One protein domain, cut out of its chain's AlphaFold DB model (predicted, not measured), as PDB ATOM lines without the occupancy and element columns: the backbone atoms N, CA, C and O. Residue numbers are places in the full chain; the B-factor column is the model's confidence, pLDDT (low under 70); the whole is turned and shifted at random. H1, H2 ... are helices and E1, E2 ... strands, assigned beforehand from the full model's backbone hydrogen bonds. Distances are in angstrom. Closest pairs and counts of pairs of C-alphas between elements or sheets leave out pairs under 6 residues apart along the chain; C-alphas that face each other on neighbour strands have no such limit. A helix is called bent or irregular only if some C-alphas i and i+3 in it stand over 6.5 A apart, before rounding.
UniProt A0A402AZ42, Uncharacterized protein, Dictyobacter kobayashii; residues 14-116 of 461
ATOM      1  N   PHE A  14     260.048 201.759 135.341       68.50
ATOM      2  CA  PHE A  14     259.401 200.749 134.511       68.50
ATOM      3  C   PHE A  14     258.978 199.593 135.423       68.50
ATOM      4  O   PHE A  14     259.843 198.906 135.967       68.50
ATOM      5  N   LEU A  15     257.667 199.438 135.632       80.12
ATOM      6  CA  LEU A  15     257.122 198.363 136.450       80.12
ATOM      7  C   LEU A  15     257.544 197.038 135.812       80.12
ATOM      8  O   LEU A  15     257.384 196.828 134.608       80.12
ATOM      9  N   THR A  16     258.085 196.133 136.613       88.56
ATOM     10  CA  THR A  16     258.259 194.738 136.210       88.56
ATOM     11  C   THR A  16     256.895 194.061 136.065       88.56
ATOM     12  O   THR A  16     255.904 194.506 136.640       88.56
ATOM     13  N   ILE A  17     256.830 192.935 135.347       87.94
ATOM     14  CA  ILE A  17     255.575 192.184 135.172       87.94
ATOM     15  C   ILE A  17     254.925 191.800 136.514       87.94
ATOM     16  O   ILE A  17     253.715 191.918 136.678       87.94
ATOM     17  N   ASN A  18     255.724 191.415 137.514       88.06
ATOM     18  CA  ASN A  18     255.217 191.067 138.844       88.06
ATOM     19  C   ASN A  18     254.710 192.295 139.613       88.06
ATOM     20  O   ASN A  18     253.735 192.197 140.354       88.06
ATOM     21  N   GLU A  19     255.351 193.453 139.436       89.62
ATOM     22  CA  GLU A  19     254.877 194.714 140.010       89.62
ATOM     23  C   GLU A  19     253.581 195.170 139.337       89.62
ATOM     24  O   GLU A  19     252.672 195.604 140.036       89.62
ATOM     25  N   ALA A  20     253.443 194.991 138.022       89.69
ATOM     26  CA  ALA A  20     252.201 195.266 137.303       89.69
ATOM     27  C   ALA A  20     251.037 194.401 137.827       89.69
ATOM     28  O   ALA A  20     249.971 194.926 138.149       89.69
ATOM     29  N   TRP A  21     251.252 193.092 138.012       90.19
ATOM     30  CA  TRP A  21     250.248 192.201 138.610       90.19
ATOM     31  C   TRP A  21     249.866 192.602 140.030       90.19
ATOM     32  O   TRP A  21     248.692 192.546 140.401       90.19
ATOM     33  N   LYS A  22     250.850 193.042 140.817       89.38
ATOM     34  CA  LYS A  22     250.618 193.539 142.168       89.38
ATOM     35  C   LYS A  22     249.791 194.827 142.171       89.38
ATOM     36  O   LYS A  22     248.876 194.931 142.975       89.38
ATOM     37  N   VAL A  23     250.059 195.762 141.255       89.62
ATOM     38  CA  VAL A  23     249.265 196.994 141.098       89.62
ATOM     39  C   VAL A  23     247.804 196.664 140.785       89.62
ATOM     40  O   VAL A  23     246.915 197.211 141.435       89.62
ATOM     41  N   LEU A  24     247.537 195.735 139.857       88.38
ATOM     42  CA  LEU A  24     246.164 195.300 139.572       88.38
ATOM     43  C   LEU A  24     245.496 194.659 140.789       88.38
ATOM     44  O   LEU A  24     244.350 194.979 141.104       88.38
ATOM     45  N   TYR A  25     246.209 193.764 141.476       89.06
ATOM     46  CA  TYR A  25     245.692 193.101 142.667       89.06
ATOM     47  C   TYR A  25     245.347 194.110 143.766       89.06
ATOM     48  O   TYR A  25     244.225 194.108 144.264       89.06
ATOM     49  N   ASP A  26     246.280 194.996 144.116       86.75
ATOM     50  CA  ASP A  26     246.106 195.970 145.195       86.75
ATOM     51  C   ASP A  26     244.981 196.966 144.869       86.75
ATOM     52  O   ASP A  26     244.197 197.317 145.754       86.75
ATOM     53  N   TYR A  27     244.856 197.383 143.602       87.62
ATOM     54  CA  TYR A  27     243.830 198.332 143.178       87.62
ATOM     55  C   TYR A  27     242.427 197.725 143.143       87.62
ATOM     56  O   TYR A  27     241.492 198.351 143.626       87.62
ATOM     57  N   PHE A  28     242.246 196.528 142.582       85.94
ATOM     58  CA  PHE A  28     240.907 195.949 142.421       85.94
ATOM     59  C   PHE A  28     240.493 195.049 143.587       85.94
ATOM     60  O   PHE A  28     239.350 195.119 144.026       85.94
ATOM     61  N   LEU A  29     241.413 194.222 144.093       82.81
ATOM     62  CA  LEU A  29     241.132 193.157 145.064       82.81
ATOM     63  C   LEU A  29     241.653 193.466 146.481       82.81
ATOM     64  O   LEU A  29     241.343 192.733 147.423       82.81
ATOM     65  N   GLY A  30     242.478 194.504 146.639       80.62
ATOM     66  CA  GLY A  30     243.100 194.871 147.908       80.62
ATOM     67  C   GLY A  30     242.111 195.417 148.943       80.62
ATOM     68  O   GLY A  30     241.041 195.924 148.620       80.62
ATOM     69  N   SER A  31     242.505 195.387 150.220       74.94
ATOM     70  CA  SER A  31     241.694 195.884 151.350       74.94
ATOM     71  C   SER A  31     241.448 197.399 151.345       74.94
ATOM     72  O   SER A  31     240.597 197.892 152.081       74.94
ATOM     73  N   ALA A  32     242.206 198.134 150.532       74.19
ATOM     74  CA  ALA A  32     242.009 199.549 150.233       74.19
ATOM     75  C   ALA A  32     241.733 199.764 148.733       74.19
ATOM     76  O   ALA A  32     242.045 200.823 148.197       74.19
ATOM     77  N   GLY A  33     241.198 198.750 148.052       76.50
ATOM     78  CA  GLY A  33     240.939 198.780 146.620       76.50
ATOM     79  C   GLY A  33     239.709 199.605 146.233       76.50
ATOM     80  O   GLY A  33     239.026 200.205 147.070       76.50
ATOM     81  N   LEU A  34     239.421 199.594 144.933       79.88
ATOM     82  CA  LEU A  34     238.353 200.320 144.255       79.88
ATOM     83  C   LEU A  34     236.989 200.106 144.926       79.88
ATOM     84  O   LEU A  34     236.307 201.074 145.255       79.88
ATOM     85  N   LEU A  35     236.611 198.850 145.183       76.19
ATOM     86  CA  LEU A  35     235.321 198.534 145.803       76.19
ATOM     87  C   LEU A  35     235.240 199.018 147.254       76.19
ATOM     88  O   LEU A  35     234.240 199.617 147.640       76.19
ATOM     89  N   SER A  36     236.314 198.873 148.033       77.12
ATOM     90  CA  SER A  36     236.367 199.389 149.407       77.12
ATOM     91  C   SER A  36     236.283 200.920 149.463       77.12
ATOM     92  O   SER A  36     235.762 201.475 150.431       77.12
ATOM     93  N   HIS A  37     236.758 201.625 148.429       76.00
ATOM     94  CA  HIS A  37     236.577 203.076 148.311       76.00
ATOM     95  C   HIS A  37     235.116 203.443 148.036       76.00
ATOM     96  O   HIS A  37     234.605 204.372 148.663       76.00
ATOM     97  N   PHE A  38     234.423 202.695 147.174       74.75
ATOM     98  CA  PHE A  38     232.997 202.910 146.915       74.75
ATOM     99  C   PHE A  38     232.123 202.607 148.135       74.75
ATOM    100  O   PHE A  38     231.277 203.429 148.489       74.75
ATOM    101  N   GLU A  39     232.391 201.516 148.857       72.12
ATOM    102  CA  GLU A  39     231.717 201.198 150.126       72.12
ATOM    103  C   GLU A  39     231.908 202.309 151.174       72.12
ATOM    104  O   GLU A  39     230.992 202.637 151.932       72.12
ATOM    105  N   ALA A  40     233.083 202.946 151.188       75.50
ATOM    106  CA  ALA A  40     233.386 204.087 152.048       75.50
ATOM    107  C   ALA A  40     232.867 205.437 151.506       75.50
ATOM    108  O   ALA A  40     233.119 206.474 152.129       75.50
ATOM    109  N   SER A  41     232.159 205.452 150.367       67.31
ATOM    110  CA  SER A  41     231.719 206.662 149.646       67.31
ATOM    111  C   SER A  41     232.863 207.636 149.323       67.31
ATOM    112  O   SER A  41     232.679 208.856 149.293       67.31
ATOM    113  N   GLN A  42     234.065 207.106 149.113       68.75
ATOM    114  CA  GLN A  42     235.252 207.864 148.739       68.75
ATOM    115  C   GLN A  42     235.400 207.886 147.221       68.75
ATOM    116  O   GLN A  42     235.044 206.943 146.520       68.75
ATOM    117  N   THR A  43     235.937 208.988 146.705       62.94
ATOM    118  CA  THR A  43     236.309 209.069 145.292       62.94
ATOM    119  C   THR A  43     237.589 208.266 145.074       62.94
ATOM    120  O   THR A  43     238.546 208.458 145.832       62.94
ATOM    121  N   PRO A  44     237.639 207.377 144.069       63.50
ATOM    122  CA  PRO A  44     238.856 206.654 143.740       63.50
ATOM    123  C   PRO A  44     239.995 207.619 143.436       63.50
ATOM    124  O   PRO A  44     239.810 208.687 142.844       63.50
ATOM    125  N   ASN A  45     241.194 207.258 143.878       67.38
ATOM    126  CA  ASN A  45     242.355 208.111 143.703       67.38
ATOM    127  C   ASN A  45     242.737 208.178 142.217       67.38
ATOM    128  O   ASN A  45     243.272 207.219 141.662       67.38
ATOM    129  N   GLN A  46     242.508 209.333 141.588       67.75
ATOM    130  CA  GLN A  46     242.821 209.562 140.174       67.75
ATOM    131  C   GLN A  46     244.304 209.347 139.832       67.75
ATOM    132  O   GLN A  46     244.620 209.009 138.695       67.75
ATOM    133  N   ALA A  47     245.215 209.492 140.802       66.19
ATOM    134  CA  ALA A  47     246.639 209.235 140.591       66.19
ATOM    135  C   ALA A  47     246.952 207.745 140.357       66.19
ATOM    136  O   ALA A  47     247.908 207.434 139.656       66.19
ATOM    137  N   LEU A  48     246.126 206.833 140.887       73.94
ATOM    138  CA  LEU A  48     246.295 205.386 140.704       73.94
ATOM    139  C   LEU A  48     245.786 204.904 139.338       73.94
ATOM    140  O   LEU A  48     246.209 203.853 138.874       73.94
ATOM    141  N   ILE A  49     244.926 205.676 138.663       77.38
ATOM    142  CA  ILE A  49     244.365 205.310 137.350       77.38
ATOM    143  C   ILE A  49     245.484 205.132 136.321       77.38
ATOM    144  O   ILE A  49     245.548 204.101 135.659       77.38
ATOM    145  N   GLY A  50     246.410 206.093 136.244       79.38
ATOM    146  CA  GLY A  50     247.538 206.020 135.312       79.38
ATOM    147  C   GLY A  50     248.514 204.879 135.629       79.38
ATOM    148  O   GLY A  50     249.111 204.309 134.719       79.38
ATOM    149  N   GLU A  51     248.657 204.505 136.905       84.56
ATOM    150  CA  GLU A  51     249.469 203.350 137.308       84.56
ATOM    151  C   GLU A  51     248.807 202.026 136.901       84.56
ATOM    152  O   GLU A  51     249.488 201.132 136.399       84.56
ATOM    153  N   VAL A  52     247.484 201.921 137.049       85.06
ATOM    154  CA  VAL A  52     246.689 200.749 136.647       85.06
ATOM    155  C   VAL A  52     246.654 200.593 135.126       85.06
ATOM    156  O   VAL A  52     246.859 199.487 134.631       85.06
ATOM    157  N   GLU A  53     246.462 201.675 134.368       85.50
ATOM    158  CA  GLU A  53     246.521 201.648 132.897       85.50
ATOM    159  C   GLU A  53     247.900 201.193 132.395       85.50
ATOM    160  O   GLU A  53     247.995 200.348 131.502       85.50
ATOM    161  N   ASN A  54     248.978 201.695 133.007       86.25
ATOM    162  CA  ASN A  54     250.338 201.268 132.687       86.25
ATOM    163  C   ASN A  54     250.576 199.788 133.042       86.25
ATOM    164  O   ASN A  54     251.186 199.053 132.265       86.25
ATOM    165  N   ALA A  55     250.060 199.323 134.185       88.19
ATOM    166  CA  ALA A  55     250.130 197.918 134.576       88.19
ATOM    167  C   ALA A  55     249.378 197.005 133.590       88.19
ATOM    168  O   ALA A  55     249.926 195.985 133.169       88.19
ATOM    169  N   LEU A  56     248.168 197.390 133.164       86.50
ATOM    170  CA  LEU A  56     247.394 196.665 132.147       86.50
ATOM    171  C   LEU A  56     248.153 196.570 130.819       86.50
ATOM    172  O   LEU A  56     248.202 195.493 130.227       86.50
ATOM    173  N   ALA A  57     248.780 197.660 130.368       85.81
ATOM    174  CA  ALA A  57     249.570 197.667 129.137       85.81
ATOM    175  C   ALA A  57     250.767 196.700 129.209       85.81
ATOM    176  O   ALA A  57     250.968 195.902 128.297       85.81
ATOM    177  N   ILE A  58     251.512 196.700 130.319       87.75
ATOM    178  CA  ILE A  58     252.655 195.793 130.518       87.75
ATOM    179  C   ILE A  58     252.212 194.326 130.523       87.75
ATOM    180  O   ILE A  58     252.849 193.483 129.891       87.75
ATOM    181  N   ILE A  59     251.117 194.013 131.220       87.44
ATOM    182  CA  ILE A  59     250.585 192.647 131.269       87.44
ATOM    183  C   ILE A  59     250.063 192.231 129.893       87.44
ATOM    184  O   ILE A  59     250.287 191.092 129.487       87.44
ATOM    185  N   LYS A  60     249.432 193.153 129.150       84.12
ATOM    186  CA  LYS A  60     248.999 192.924 127.765       84.12
ATOM    187  C   LYS A  60     250.154 192.409 126.922       84.12
ATOM    188  O   LYS A  60     250.058 191.342 126.324       84.12
ATOM    189  N   ASP A  61     251.239 193.172 126.892       83.12
ATOM    190  CA  ASP A  61     252.380 192.908 126.023       83.12
ATOM    191  C   ASP A  61     253.063 191.587 126.393       83.12
ATOM    192  O   ASP A  61     253.458 190.823 125.511       83.12
ATOM    193  N   ASP A  62     253.137 191.274 127.691       85.06
ATOM    194  CA  ASP A  62     253.644 189.991 128.180       85.06
ATOM    195  C   ASP A  62     252.750 188.811 127.768       85.06
ATOM    196  O   ASP A  62     253.253 187.725 127.474       85.06
ATOM    197  N   TRP A  63     251.430 189.011 127.734       84.19
ATOM    198  CA  TRP A  63     250.466 187.951 127.458       84.19
ATOM    199  C   TRP A  63     250.238 187.690 125.965       84.19
ATOM    200  O   TRP A  63     250.065 186.535 125.579       84.19
ATOM    201  N   MET A  64     250.337 188.714 125.114       75.00
ATOM    202  CA  MET A  64     250.097 188.639 123.661       75.00
ATOM    203  C   MET A  64     250.925 187.574 122.918       75.00
ATOM    204  O   MET A  64     250.556 187.154 121.823       75.00
ATOM    205  N   CYS A  65     252.069 187.157 123.466       68.94
ATOM    206  CA  CYS A  65     252.988 186.204 122.828       68.94
ATOM    207  C   CYS A  65     253.076 184.849 123.550       68.94
ATOM    208  O   CYS A  65     253.901 184.003 123.186       68.94
ATOM    209  N   ARG A  66     252.258 184.628 124.583       72.94
ATOM    210  CA  ARG A  66     252.257 183.393 125.371       72.94
ATOM    211  C   ARG A  66     251.184 182.433 124.877       72.94
ATOM    212  O   ARG A  66     250.119 182.823 124.425       72.94
ATOM    213  N   SER A  67     251.462 181.145 125.024       69.31
ATOM    214  CA  SER A  67     250.498 180.064 124.764       69.31
ATOM    215  C   SER A  67     249.862 179.475 126.001       69.31
ATOM    216  O   SER A  67     248.978 178.624 125.913       69.31
ATOM    217  N   ALA A  68     250.435 179.809 127.147       77.62
ATOM    218  CA  ALA A  68     250.007 179.354 128.441       77.62
ATOM    219  C   ALA A  68     250.352 180.431 129.465       77.62
ATOM    220  O   ALA A  68     251.345 181.153 129.326       77.62
ATOM    221  N   PHE A  69     249.495 180.539 130.464       84.06
ATOM    222  CA  PHE A  69     249.506 181.587 131.460       84.06
ATOM    223  C   PHE A  69     249.579 180.968 132.849       84.06
ATOM    224  O   PHE A  69     248.916 179.959 133.098       84.06
ATOM    225  N   PRO A  70     250.342 181.562 133.778       86.50
ATOM    226  CA  PRO A  70     250.334 181.132 135.166       86.50
ATOM    227  C   PRO A  70     248.913 181.159 135.734       86.50
ATOM    228  O   PRO A  70     248.218 182.172 135.648       86.50
ATOM    229  N   ARG A  71     248.491 180.055 136.356       81.62
ATOM    230  CA  ARG A  71     247.136 179.905 136.913       81.62
ATOM    231  C   ARG A  71     246.754 181.039 137.869       81.62
ATOM    232  O   ARG A  71     245.638 181.543 137.817       81.62
ATOM    233  N   GLU A  72     247.690 181.468 138.709       82.31
ATOM    234  CA  GLU A  72     247.487 182.556 139.676       82.31
ATOM    235  C   GLU A  72     247.127 183.884 138.997       82.31
ATOM    236  O   GLU A  72     246.280 184.629 139.476       82.31
ATOM    237  N   GLN A  73     247.727 184.172 137.844       87.38
ATOM    238  CA  GLN A  73     247.447 185.396 137.099       87.38
ATOM    239  C   GLN A  73     246.055 185.348 136.446       87.38
ATOM    240  O   GLN A  73     245.306 186.324 136.495       87.38
ATOM    241  N   VAL A  74     245.665 184.182 135.915       83.00
ATOM    242  CA  VAL A  74     244.309 183.941 135.386       83.00
ATOM    243  C   VAL A  74     243.256 184.108 136.487       83.00
ATOM    244  O   VAL A  74     242.229 184.748 136.264       83.00
ATOM    245  N   GLN A  75     243.529 183.613 137.700       80.19
ATOM    246  CA  GLN A  75     242.659 183.791 138.868       80.19
ATOM    247  C   GLN A  75     242.456 185.257 139.252       80.19
ATOM    248  O   GLN A  75     241.335 185.650 139.584       80.19
ATOM    249  N   ILE A  76     243.528 186.056 139.245       85.31
ATOM    250  CA  ILE A  76     243.454 187.484 139.572       85.31
ATOM    251  C   ILE A  76     242.512 188.181 138.592       85.31
ATOM    252  O   ILE A  76     241.567 188.837 139.025       85.31
ATOM    253  N   LEU A  77     242.711 187.987 137.287       84.75
ATOM    254  CA  LEU A  77     241.853 188.591 136.263       84.75
ATOM    255  C   LEU A  77     240.401 188.146 136.372       84.75
ATOM    256  O   LEU A  77     239.505 188.983 136.325       84.75
ATOM    257  N   TRP A  78     240.168 186.844 136.543       82.06
ATOM    258  CA  TRP A  78     238.821 186.302 136.701       82.06
ATOM    259  C   TRP A  78     238.081 186.978 137.857       82.06
ATOM    260  O   TRP A  78     236.963 187.461 137.690       82.06
ATOM    261  N   ARG A  79     238.748 187.116 139.007       81.56
ATOM    262  CA  ARG A  79     238.194 187.801 140.179       81.56
ATOM    263  C   ARG A  79     237.903 189.275 139.932       81.56
ATOM    264  O   ARG A  79     236.844 189.738 140.340       81.56
ATOM    265  N   ILE A  80     238.814 189.997 139.275       85.44
ATOM    266  CA  ILE A  80     238.616 191.416 138.936       85.44
ATOM    267  C   ILE A  80     237.347 191.580 138.097       85.44
ATOM    268  O   ILE A  80     236.507 192.427 138.397       85.44
ATOM    269  N   VAL A  81     237.182 190.742 137.074       81.12
ATOM    270  CA  VAL A  81     236.022 190.790 136.181       81.12
ATOM    271  C   VAL A  81     234.725 190.474 136.925       81.12
ATOM    272  O   VAL A  81     233.780 191.258 136.840       81.12
ATOM    273  N   SER A  82     234.685 189.382 137.698       77.25
ATOM    274  CA  SER A  82     233.499 189.007 138.480       77.25
ATOM    275  C   SER A  82     233.086 190.102 139.469       77.25
ATOM    276  O   SER A  82     231.903 190.413 139.578       77.25
ATOM    277  N   GLN A  83     234.051 190.734 140.140       79.62
ATOM    278  CA  GLN A  83     233.789 191.808 141.098       79.62
ATOM    279  C   GLN A  83     233.258 193.087 140.446       79.62
ATOM    280  O   GLN A  83     232.346 193.717 140.980       79.62
ATOM    281  N   LEU A  84     233.799 193.476 139.287       82.56
ATOM    282  CA  LEU A  84     233.287 194.622 138.533       82.56
ATOM    283  C   LEU A  84     231.854 194.369 138.039       82.56
ATOM    284  O   LEU A  84     231.018 195.272 138.103       82.56
ATOM    285  N   ASP A  85     231.561 193.144 137.596       75.94
ATOM    286  CA  ASP A  85     230.215 192.720 137.202       75.94
ATOM    287  C   ASP A  85     229.215 192.772 138.369       75.94
ATOM    288  O   ASP A  85     228.103 193.270 138.199       75.94
ATOM    289  N   GLU A  86     229.588 192.266 139.549       77.88
ATOM    290  CA  GLU A  86     228.747 192.310 140.756       77.88
ATOM    291  C   GLU A  86     228.516 193.750 141.237       77.88
ATOM    292  O   GLU A  86     227.387 194.142 141.545       77.88
ATOM    293  N   ALA A  87     229.562 194.577 141.244       78.94
ATOM    294  CA  ALA A  87     229.461 195.969 141.665       78.94
ATOM    295  C   ALA A  87     228.524 196.780 140.756       78.94
ATOM    296  O   ALA A  87     227.731 197.579 141.251       78.94
ATOM    297  N   LEU A  88     228.541 196.543 139.440       78.12
ATOM    298  CA  LEU A  88     227.619 197.189 138.500       78.12
ATOM    299  C   LEU A  88     226.138 196.871 138.771       78.12
ATOM    300  O   LEU A  88     225.269 197.678 138.435       78.12
ATOM    301  N   GLU A  89     225.828 195.725 139.380       73.31
ATOM    302  CA  GLU A  89     224.451 195.339 139.717       73.31
ATOM    303  C   GLU A  89     223.937 196.017 140.999       73.31
ATOM    304  O   GLU A  89     222.733 196.275 141.131       73.31
ATOM    305  N   HIS A  90     224.840 196.333 141.930       73.44
ATOM    306  CA  HIS A  90     224.495 196.799 143.274       73.44
ATOM    307  C   HIS A  90     224.775 198.295 143.507       73.44
ATOM    308  O   HIS A  90     223.991 198.957 144.190       73.44
ATOM    309  N   GLU A  91     225.802 198.865 142.871       76.19
ATOM    310  CA  GLU A  91     226.300 200.223 143.136       76.19
ATOM    311  C   GLU A  91     225.880 201.243 142.067       76.19
ATOM    312  O   GLU A  91     226.650 201.667 141.202       76.19
ATOM    313  N   ARG A  92     224.631 201.716 142.153       72.62
ATOM    314  CA  ARG A  92     224.088 202.707 141.197       72.62
ATOM    315  C   ARG A  92     224.766 204.077 141.265       72.62
ATOM    316  O   ARG A  92     224.755 204.810 140.280       72.62
ATOM    317  N   THR A  93     225.324 204.445 142.416       75.75
ATOM    318  CA  THR A  93     225.916 205.774 142.644       75.75
ATOM    319  C   THR A  93     227.240 205.951 141.896       75.75
ATOM    320  O   THR A  93     227.553 207.058 141.462       75.75
ATOM    321  N   HIS A  94     227.980 204.860 141.689       77.19
ATOM    322  CA  HIS A  94     229.301 204.844 141.049       77.19
ATOM    323  C   HIS A  94     229.293 204.150 139.675       77.19
ATOM    324  O   HIS A  94     230.343 203.871 139.097       77.19
ATOM    325  N   GLU A  95     228.103 203.916 139.113       78.69
ATOM    326  CA  GLU A  95     227.901 203.178 137.863       78.69
ATOM    327  C   GLU A  95     228.750 203.684 136.673       78.69
ATOM    328  O   GLU A  95     229.292 202.844 135.953       78.69
ATOM    329  N   PRO A  96     228.936 205.002 136.428       78.69
ATOM    330  CA  PRO A  96     229.766 205.469 135.311       78.69
ATOM    331  C   PRO A  96     231.237 205.044 135.418       78.69
ATOM    332  O   PRO A  96     231.853 204.698 134.412       78.69
ATOM    333  N   GLU A  97     231.789 205.056 136.628       78.19
ATOM    334  CA  GLU A  97     233.192 204.725 136.888       78.19
ATOM    335  C   GLU A  97     233.417 203.210 136.869       78.19
ATOM    336  O   GLU A  97     234.361 202.724 136.249       78.19
ATOM    337  N   LEU A  98     232.485 202.446 137.444       81.06
ATOM    338  CA  LEU A  98     232.472 200.988 137.332       81.06
ATOM    339  C   LEU A  98     232.358 200.531 135.871       81.06
ATOM    340  O   LEU A  98     233.075 199.621 135.458       81.06
ATOM    341  N   ARG A  99     231.515 201.189 135.060       80.38
ATOM    342  CA  ARG A  99     231.411 200.888 133.622       80.38
ATOM    343  C   ARG A  99     232.713 201.169 132.890       80.38
ATOM    344  O   ARG A  99     233.083 200.368 132.042       80.38
ATOM    345  N   PHE A 100     233.387 202.278 133.199       84.12
ATOM    346  CA  PHE A 100     234.678 202.607 132.593       84.12
ATOM    347  C   PHE A 100     235.692 201.477 132.807       84.12
ATOM    348  O   PHE A 100     236.217 200.938 131.833       84.12
ATOM    349  N   TRP A 101     235.896 201.057 134.059       84.00
ATOM    350  CA  TRP A 101     236.842 199.988 134.389       84.00
ATOM    351  C   TRP A 101     236.449 198.642 133.795       84.00
ATOM    352  O   TRP A 101     237.285 197.949 133.220       84.00
ATOM    353  N   HIS A 102     235.167 198.297 133.876       82.50
ATOM    354  CA  HIS A 102     234.641 197.075 133.286       82.50
ATOM    355  C   HIS A 102     234.844 197.037 131.762       82.50
ATOM    356  O   HIS A 102     235.298 196.028 131.227       82.50
ATOM    357  N   THR A 103     234.576 198.135 131.050       78.81
ATOM    358  CA  THR A 103     234.835 198.228 129.606       78.81
ATOM    359  C   THR A 103     236.325 198.134 129.291       78.81
ATOM    360  O   THR A 103     236.692 197.419 128.362       78.81
ATOM    361  N   LEU A 104     237.182 198.806 130.064       81.50
ATOM    362  CA  LEU A 104     238.626 198.790 129.845       81.50
ATOM    363  C   LEU A 104     239.206 197.377 130.004       81.50
ATOM    364  O   LEU A 104     239.844 196.875 129.078       81.50
ATOM    365  N   VAL A 105     238.925 196.706 131.126       80.81
ATOM    366  CA  VAL A 105     239.404 195.338 131.396       80.81
ATOM    367  C   VAL A 105     238.883 194.354 130.345       80.81
ATOM    368  O   VAL A 105     239.640 193.508 129.878       80.81
ATOM    369  N   ARG A 106     237.626 194.489 129.901       75.44
ATOM    370  CA  ARG A 106     237.071 193.632 128.837       75.44
ATOM    371  C   ARG A 106     237.732 193.854 127.492       75.44
ATOM    372  O   ARG A 106     238.119 192.882 126.862       75.44
ATOM    373  N   SER A 107     237.920 195.109 127.084       74.19
ATOM    374  CA  SER A 107     238.614 195.411 125.828       74.19
ATOM    375  C   SER A 107     240.029 194.834 125.813       74.19
ATOM    376  O   SER A 107     240.489 194.331 124.798       74.19
ATOM    377  N   TRP A 108     240.695 194.825 126.968       78.25
ATOM    378  CA  TRP A 108     242.016 194.238 127.120       78.25
ATOM    379  C   TRP A 108     241.995 192.706 127.002       78.25
ATOM    380  O   TRP A 108     242.810 192.145 126.270       78.25
ATOM    381  N   ILE A 109     241.043 192.031 127.660       74.81
ATOM    382  CA  ILE A 109     240.811 190.584 127.497       74.81
ATOM    383  C   ILE A 109     240.548 190.265 126.017       74.81
ATOM    384  O   ILE A 109     241.158 189.345 125.473       74.81
ATOM    385  N   ASP A 110     239.708 191.057 125.347       69.69
ATOM    386  CA  ASP A 110     239.413 190.907 123.917       69.69
ATOM    387  C   ASP A 110     240.662 191.088 123.050       69.69
ATOM    388  O   ASP A 110     240.856 190.368 122.080       69.69
ATOM    389  N   GLU A 111     241.555 192.009 123.387       71.44
ATOM    390  CA  GLU A 111     242.781 192.204 122.614       71.44
ATOM    391  C   GLU A 111     243.791 191.065 122.817       71.44
ATOM    392  O   GLU A 111     244.416 190.642 121.840       71.44
ATOM    393  N   VAL A 112     243.926 190.549 124.046       70.56
ATOM    394  CA  VAL A 112     244.834 189.436 124.388       70.56
ATOM    395  C   VAL A 112     244.352 188.106 123.806       70.56
ATOM    396  O   VAL A 112     245.169 187.315 123.335       70.56
ATOM    397  N   PHE A 113     243.042 187.851 123.822       67.88
ATOM    398  CA  PHE A 113     242.467 186.562 123.415       67.88
ATOM    399  C   PHE A 113     241.728 186.586 122.070       67.88
ATOM    400  O   PHE A 113     241.410 185.521 121.534       67.88
ATOM    401  N   GLY A 114     241.446 187.770 121.525       56.72
ATOM    402  CA  GLY A 114     240.570 187.979 120.370       56.72
ATOM    403  C   GLY A 114     241.213 188.663 119.162       56.72
ATOM    404  O   GLY A 114     240.480 189.034 118.256       56.72
ATOM    405  N   SER A 115     242.543 188.835 119.090       52.84
ATOM    406  CA  SER A 115     243.174 189.504 117.937       52.84
ATOM    407  C   SER A 115     244.224 188.687 117.162       52.84
ATOM    408  O   SER A 115     245.080 187.986 117.695       52.84
ATOM    409  N   SER A 116     244.137 188.846 115.840       46.09
ATOM    410  CA  SER A 116     244.751 188.139 114.706       46.09
ATOM    411  C   SER A 116     246.244 188.420 114.450       46.09
ATOM    412  O   SER A 116     246.665 188.560 113.298       46.09
TER     413      SER A 116
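Overview. This is residues 14 to 116 of the 461 residues of an uncharacterized protein of Dictyobacter kobayashii (UniProt A0A402AZ42). The long helices H5 and H4 fold into a hairpin, and the crossed pair H1 and H3 packs on it, H1 on H4 and H3 on H5, making a ring of four helices. Short helix H2 follows on at the end of H1, and at the other end of the domain residues 67 to 72, of which 68 to 70 belong to E1, stick out. The printed part has 103 residues, with five named helices and one named strand in the order H1, H2, H3, E1, H4, H5, and is mostly helix. It is compact, with a radius of gyration of the C-alphas of 13.6 A, and only just elongated, spanning 40 by 27 by 21 A.

Arrangement. H5, residues 92 to 114, and H4, residues 71 to 90, form a helical hairpin at a shallow tilt of 33 degrees, only just short of steep; their closest C-alphas, Leu 84 and His 102, are 5.9 A apart. H3, residues 46 to 63, touches H5 with residues 56 to 63 alone, closest at C-alphas 60 and 112, 6.4 A. H1, residues 17 to 29, touches H3 at a steep tilt of 49 degrees, opposite ways, with C-alphas 20 and 55 closest at 4.3 A. H4 touches H1 with residues 73 to 80 alone, closest at C-alphas 28 and 80, 6.2 A. H2, residues 34 to 39, touches H1 only at the corner, with C-alphas 28 and 34 closest at 5.4 A. H1 and H5 are apart, as are H3 and H4. Every O i to N i+4 pair is within hydrogen-bond range in H1 and H2, against 12 of 14 in H3, 15 of 16 in H4 and 17 of 19 in H5.

Along the chain. H5 is 30.4 A long, H4 29.0 A, H3 26.2 A and H1 17.5 A. H5 has a kink of 35 degrees near residue 99 and is irregular, with C-alphas 93 and 96 8.3 A apart. E1, residues 68 to 70, pairs with no named strand. C-alpha 17 is at (255.575, 192.184, 135.172) and C-alpha 114 at (240.570, 187.979, 120.370).

Size, cuts and confidence. The C-alphas farthest apart, Ala 40 and Ser 116, are 42.2 A apart. The printed part has no cut and no long link. Its mean pLDDT is 78.7; residues 41 to 47 and 113 to 116 are among those under 70.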